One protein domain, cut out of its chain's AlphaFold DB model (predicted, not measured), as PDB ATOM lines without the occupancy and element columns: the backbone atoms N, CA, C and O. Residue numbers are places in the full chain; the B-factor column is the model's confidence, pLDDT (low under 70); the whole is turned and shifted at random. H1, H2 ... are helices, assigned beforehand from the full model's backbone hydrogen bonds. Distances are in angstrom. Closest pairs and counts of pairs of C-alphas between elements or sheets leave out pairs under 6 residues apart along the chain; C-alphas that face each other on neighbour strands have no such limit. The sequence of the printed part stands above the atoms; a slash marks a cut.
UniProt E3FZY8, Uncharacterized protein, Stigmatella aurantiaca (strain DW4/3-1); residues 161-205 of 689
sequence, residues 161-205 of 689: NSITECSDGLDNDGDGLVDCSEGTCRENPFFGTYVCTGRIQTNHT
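AT A GLANCE: This is residues 161 to 205 of the 689 residues of an uncharacterized protein of Stigmatella aurantiaca (strain DW4/3-1) (UniProt E3FZY8). What shape does the printed part make? It has little regular structure: a long looped stretch, residues 161 to 182, folds back near Gly 174 at one end, then two short helices, H1 and H2, meet at a corner, and residues 198 to 205 form a tail reaching the other end. What are its make-up and size? The 45 printed residues include 11 in named helices, H1 then H2, and no named strand; the class is all helix. It is compact, with a radius of gyration of the C-alphas of 10.1 A and spans of 33 by 15 by 14 A.

IN THESE COORDINATES: Where is H1? It holds residues 183 to 187, 5.7 A long, from C-alpha 183 at (41.011, -29.143, 80.640). Where is H2? It holds residues 192 to 197, 8.2 A long, ending with C-alpha 197 at (45.101, -17.054, 77.060).

HOW THE PARTS SIT: Do the helices meet? H1 and H2 touch only at the corner by their tight link; their closest C-alphas, of Cys 185 and Gly 192, are 4.4 A apart. What of their backbones? Every O i to N i+4 pair in H1 and H2 is within hydrogen-bond range.

THE WHOLE: How far does it reach? The two C-alphas farthest apart, of Gly 174 and Thr 205, are 33.4 A apart; the printed part has no cut. Where is confidence low? The model's pLDDT is under 70 at residue 161, residues 187 to 193 and residues 198 to 205.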
ATOM      1  N   ASN A 161      50.159 -31.374  79.971       69.81
ATOM      2  CA  ASN A 161      50.392 -30.292  80.941       69.81
ATOM      3  C   ASN A 161      51.696 -29.490  80.764       69.81
ATOM      4  O   ASN A 161      51.825 -28.411  81.365       69.81
ATOM      5  N   SER A 162      52.634 -29.928  79.915       73.94
ATOM      6  CA  SER A 162      53.824 -29.136  79.595       73.94
ATOM      7  C   SER A 162      53.534 -28.029  78.573       73.94
ATOM      8  O   SER A 162      52.522 -28.010  77.878       73.94
ATOM      9  N   ILE A 163      54.474 -27.089  78.432       72.56
ATOM     10  CA  ILE A 163      54.407 -26.061  77.380       72.56
ATOM     11  C   ILE A 163      54.566 -26.638  75.963       72.56
ATOM     12  O   ILE A 163      54.212 -25.967  74.999       72.56
ATOM     13  N   THR A 164      55.139 -27.835  75.830       78.81
ATOM     14  CA  THR A 164      55.340 -28.505  74.542       78.81
ATOM     15  C   THR A 164      54.068 -29.187  74.072       78.81
ATOM     16  O   THR A 164      53.613 -28.860  72.982       78.81
ATOM     17  N   GLU A 165      53.481 -30.046  74.909       79.94
ATOM     18  CA  GLU A 165      52.316 -30.853  74.526       79.94
ATOM     19  C   GLU A 165      51.085 -29.956  74.315       79.94
ATOM     20  O   GLU A 165      50.493 -29.987  73.246       79.94
ATOM     21  N   CYS A 166      50.815 -29.009  75.230       81.62
ATOM     22  CA  CYS A 166      49.717 -28.032  75.114       81.62
ATOM     23  C   CYS A 166      49.845 -27.016  73.946       81.62
ATOM     24  O   CYS A 166      49.205 -25.956  73.986       81.62
ATOM     25  N   SER A 167      50.740 -27.237  72.975       83.38
ATOM     26  CA  SER A 167      50.890 -26.386  71.785       83.38
ATOM     27  C   SER A 167      51.372 -27.102  70.512       83.38
ATOM     28  O   SER A 167      51.721 -26.415  69.541       83.38
ATOM     29  N   ASP A 168      51.441 -28.438  70.494       84.56
ATOM     30  CA  ASP A 168      51.905 -29.203  69.328       84.56
ATOM     31  C   ASP A 168      50.781 -29.705  68.403       84.56
ATOM     32  O   ASP A 168      51.063 -30.111  67.267       84.56
ATOM     33  N   GLY A 169      49.516 -29.563  68.813       83.44
ATOM     34  CA  GLY A 169      48.351 -29.953  68.022       83.44
ATOM     35  C   GLY A 169      48.085 -31.460  67.987       83.44
ATOM     36  O   GLY A 169      47.409 -31.927  67.061       83.44
ATOM     37  N   LEU A 170      48.628 -32.214  68.944       86.00
ATOM     38  CA  LEU A 170      48.351 -33.633  69.163       86.00
ATOM     39  C   LEU A 170      47.455 -33.834  70.398       86.00
ATOM     40  O   LEU A 170      47.256 -32.929  71.194       86.00
ATOM     41  N   ASP A 171      46.885 -35.030  70.504       84.81
ATOM     42  CA  ASP A 171      46.166 -35.537  71.679       84.81
ATOM     43  C   ASP A 171      47.177 -36.407  72.440       84.81
ATOM     44  O   ASP A 171      47.472 -37.530  72.010       84.81
ATOM     45  N   ASN A 172      47.840 -35.834  73.452       81.00
ATOM     46  CA  ASN A 172      49.037 -36.441  74.047       81.00
ATOM     47  C   ASN A 172      48.746 -37.405  75.214       81.00
ATOM     48  O   ASN A 172      49.596 -38.244  75.530       81.00
ATOM     49  N   ASP A 173      47.559 -37.343  75.824       78.00
ATOM     50  CA  ASP A 173      47.107 -38.296  76.849       78.00
ATOM     51  C   ASP A 173      46.041 -39.298  76.355       78.00
ATOM     52  O   ASP A 173      45.929 -40.389  76.928       78.00
ATOM     53  N   GLY A 174      45.376 -39.029  75.225       79.12
ATOM     54  CA  GLY A 174      44.487 -39.957  74.520       79.12
ATOM     55  C   GLY A 174      43.003 -39.812  74.866       79.12
ATOM     56  O   GLY A 174      42.238 -40.762  74.656       79.12
ATOM     57  N   ASP A 175      42.598 -38.675  75.433       79.44
ATOM     58  CA  ASP A 175      41.222 -38.366  75.848       79.44
ATOM     59  C   ASP A 175      40.309 -37.958  74.664       79.44
ATOM     60  O   ASP A 175      39.091 -38.192  74.700       79.44
ATOM     61  N   GLY A 176      40.891 -37.445  73.573       80.88
ATOM     62  CA  GLY A 176      40.185 -36.952  72.385       80.88
ATOM     63  C   GLY A 176      40.090 -35.423  72.270       80.88
ATOM     64  O   GLY A 176      39.487 -34.926  71.308       80.88
ATOM     65  N   LEU A 177      40.661 -34.679  73.217       84.00
ATOM     66  CA  LEU A 177      40.882 -33.233  73.171       84.00
ATOM     67  C   LEU A 177      42.357 -32.920  72.823       84.00
ATOM     68  O   LEU A 177      43.177 -33.817  72.671       84.00
ATOM     69  N   VAL A 178      42.655 -31.648  72.529       86.06
ATOM     70  CA  VAL A 178      43.940 -31.192  71.950       86.06
ATOM     71  C   VAL A 178      44.230 -29.748  72.362       86.06
ATOM     72  O   VAL A 178      43.345 -28.881  72.234       86.06
ATOM     73  N   ASP A 179      45.470 -29.466  72.768       83.06
ATOM     74  CA  ASP A 179      45.972 -28.155  73.180       83.06
ATOM     75  C   ASP A 179      44.992 -27.465  74.172       83.06
ATOM     76  O   ASP A 179      44.445 -28.018  75.121       83.06
ATOM     77  N   CYS A 180      44.662 -26.208  73.883       81.50
ATOM     78  CA  CYS A 180      43.720 -25.348  74.585       81.50
ATOM     79  C   CYS A 180      42.248 -25.793  74.562       81.50
ATOM     80  O   CYS A 180      41.397 -25.077  75.109       81.50
ATOM     81  N   SER A 181      41.931 -26.910  73.904       82.12
ATOM     82  CA  SER A 181      40.620 -27.555  74.012       82.12
ATOM     83  C   SER A 181      40.522 -28.413  75.273       82.12
ATOM     84  O   SER A 181      39.417 -28.530  75.805       82.12
ATOM     85  N   GLU A 182      41.646 -28.955  75.753       79.94
ATOM     86  CA  GLU A 182      41.694 -29.838  76.918       79.94
ATOM     87  C   GLU A 182      41.734 -29.056  78.246       79.94
ATOM     88  O   GLU A 182      42.310 -27.967  78.354       79.94
ATOM     89  N   GLY A 183      41.060 -29.599  79.259       74.06
ATOM     90  CA  GLY A 183      41.011 -29.143  80.640       74.06
ATOM     91  C   GLY A 183      42.372 -29.046  81.328       74.06
ATOM     92  O   GLY A 183      42.659 -27.978  81.869       74.06
ATOM     93  N   THR A 184      43.227 -30.073  81.303       74.06
ATOM     94  CA  THR A 184      44.547 -30.048  81.971       74.06
ATOM     95  C   THR A 184      45.400 -28.884  81.467       74.06
ATOM     96  O   THR A 184      45.868 -28.069  82.267       74.06
ATOM     97  N   CYS A 185      45.504 -28.704  80.147       77.81
ATOM     98  CA  CYS A 185      46.148 -27.543  79.541       77.81
ATOM     99  C   CYS A 185      45.445 -26.233  79.914       77.81
ATOM    100  O   CYS A 185      46.070 -25.277  80.381       77.81
ATOM    101  N   ARG A 186      44.128 -26.151  79.722       75.31
ATOM    102  CA  ARG A 186      43.386 -24.899  79.905       75.31
ATOM    103  C   ARG A 186      43.327 -24.422  81.359       75.31
ATOM    104  O   ARG A 186      43.208 -23.214  81.577       75.31
ATOM    105  N   GLU A 187      43.388 -25.329  82.330       68.19
ATOM    106  CA  GLU A 187      43.304 -25.028  83.764       68.19
ATOM    107  C   GLU A 187      44.689 -24.980  84.447       68.19
ATOM    108  O   GLU A 187      44.812 -24.349  85.498       68.19
ATOM    109  N   ASN A 188      45.766 -25.481  83.813       68.75
ATOM    110  CA  ASN A 188      47.153 -25.281  84.263       68.75
ATOM    111  C   ASN A 188      47.497 -23.773  84.355       68.75
ATOM    112  O   ASN A 188      47.582 -23.097  83.320       68.75
ATOM    113  N   PRO A 189      47.750 -23.210  85.556       59.94
ATOM    114  CA  PRO A 189      47.870 -21.761  85.749       59.94
ATOM    115  C   PRO A 189      49.186 -21.157  85.226       59.94
ATOM    116  O   PRO A 189      49.292 -19.925  85.127       59.94
ATOM    117  N   PHE A 190      50.178 -21.997  84.901       61.66
ATOM    118  CA  PHE A 190      51.530 -21.601  84.506       61.66
ATOM    119  C   PHE A 190      51.745 -21.662  82.993       61.66
ATOM    120  O   PHE A 190      52.003 -20.623  82.380       61.66
ATOM    121  N   PHE A 191      51.662 -22.856  82.399       68.69
ATOM    122  CA  PHE A 191      52.054 -23.095  81.007       68.69
ATOM    123  C   PHE A 191      50.852 -23.044  80.072       68.69
ATOM    124  O   PHE A 191      50.776 -22.143  79.238       68.69
ATOM    125  N   GLY A 192      49.877 -23.933  80.252       66.81
ATOM    126  CA  GLY A 192      48.717 -23.992  79.370       66.81
ATOM    127  C   GLY A 192      47.850 -22.724  79.424       66.81
ATOM    128  O   GLY A 192      47.563 -22.151  78.377       66.81
ATOM    129  N   THR A 193      47.577 -22.125  80.595       64.94
ATOM    130  CA  THR A 193      46.895 -20.805  80.639       64.94
ATOM    131  C   THR A 193      47.701 -19.708  79.918       64.94
ATOM    132  O   THR A 193      47.107 -18.827  79.284       64.94
ATOM    133  N   TYR A 194      49.040 -19.759  79.948       71.75
ATOM    134  CA  TYR A 194      49.893 -18.812  79.219       71.75
ATOM    135  C   TYR A 194      49.804 -19.004  77.702       71.75
ATOM    136  O   TYR A 194      49.584 -18.016  76.999       71.75
ATOM    137  N   VAL A 195      49.902 -20.243  77.213       76.25
ATOM    138  CA  VAL A 195      49.729 -20.589  75.792       76.25
ATOM    139  C   VAL A 195      48.326 -20.196  75.312       76.25
ATOM    140  O   VAL A 195      48.176 -19.451  74.345       76.25
ATOM    141  N   CYS A 196      47.297 -20.609  76.049       75.56
ATOM    142  CA  CYS A 196      45.901 -20.555  75.621       75.56
ATOM    143  C   CYS A 196      45.204 -19.210  75.847       75.56
ATOM    144  O   CYS A 196      44.203 -18.914  75.194       75.56
ATOM    145  N   THR A 197      45.703 -18.372  76.762       70.56
ATOM    146  CA  THR A 197      45.101 -17.054  77.060       70.56
ATOM    147  C   THR A 197      46.069 -15.876  76.912       70.56
ATOM    148  O   THR A 197      45.665 -14.717  77.070       70.56
ATOM    149  N   GLY A 198      47.348 -16.139  76.619       63.69
ATOM    150  CA  GLY A 198      48.410 -15.129  76.565       63.69
ATOM    151  C   GLY A 198      48.736 -14.505  77.927       63.69
ATOM    152  O   GLY A 198      49.253 -13.384  77.984       63.69
ATOM    153  N   ARG A 199      48.357 -15.160  79.034       57.03
ATOM    154  CA  ARG A 199      48.453 -14.642  80.410       57.03
ATOM    155  C   ARG A 199      48.748 -15.771  81.387       57.03
ATOM    156  O   ARG A 199      48.163 -16.834  81.285       57.03
ATOM    157  N   ILE A 200      49.585 -15.507  82.379       53.03
ATOM    158  CA  ILE A 200      49.780 -16.408  83.521       53.03
ATOM    159  C   ILE A 200      48.713 -16.064  84.574       53.03
ATOM    160  O   ILE A 200      48.521 -14.879  84.867       53.03
ATOM    161  N   GLN A 201      48.026 -17.062  85.138       51.44
ATOM    162  CA  GLN A 201      47.014 -16.876  86.193       51.44
ATOM    163  C   GLN A 201      47.437 -17.544  87.508       51.44
ATOM    164  O   GLN A 201      46.776 -18.452  88.005       51.44
ATOM    165  N   THR A 202      48.516 -17.051  88.123       41.78
ATOM    166  CA  THR A 202      48.887 -17.411  89.503       41.78
ATOM    167  C   THR A 202      47.839 -16.881  90.491       41.78
ATOM    168  O   THR A 202      47.967 -15.760  90.987       41.78
ATOM    169  N   ASN A 203      46.791 -17.666  90.752       40.31
ATOM    170  CA  ASN A 203      45.632 -17.274  91.566       40.31
ATOM    171  C   ASN A 203      45.746 -17.623  93.065       40.31
ATOM    172  O   ASN A 203      44.760 -17.492  93.796       40.31
ATOM    173  N   HIS A 204      46.936 -17.969  93.569       44.03
ATOM    174  CA  HIS A 204      47.169 -17.967  95.016       44.03
ATOM    175  C   HIS A 204      47.094 -16.521  95.534       44.03
ATOM    176  O   HIS A 204      47.943 -15.674  95.250       44.03
ATOM    177  N   THR A 205      46.041 -16.257  96.311       34.53
ATOM    178  CA  THR A 205      45.494 -14.942  96.697       34.53
ATOM    179  C   THR A 205      44.779 -14.167  95.581       34.53
ATOM    180  O   THR A 205      45.338 -13.812  94.544       34.53
TER     181      THR A 205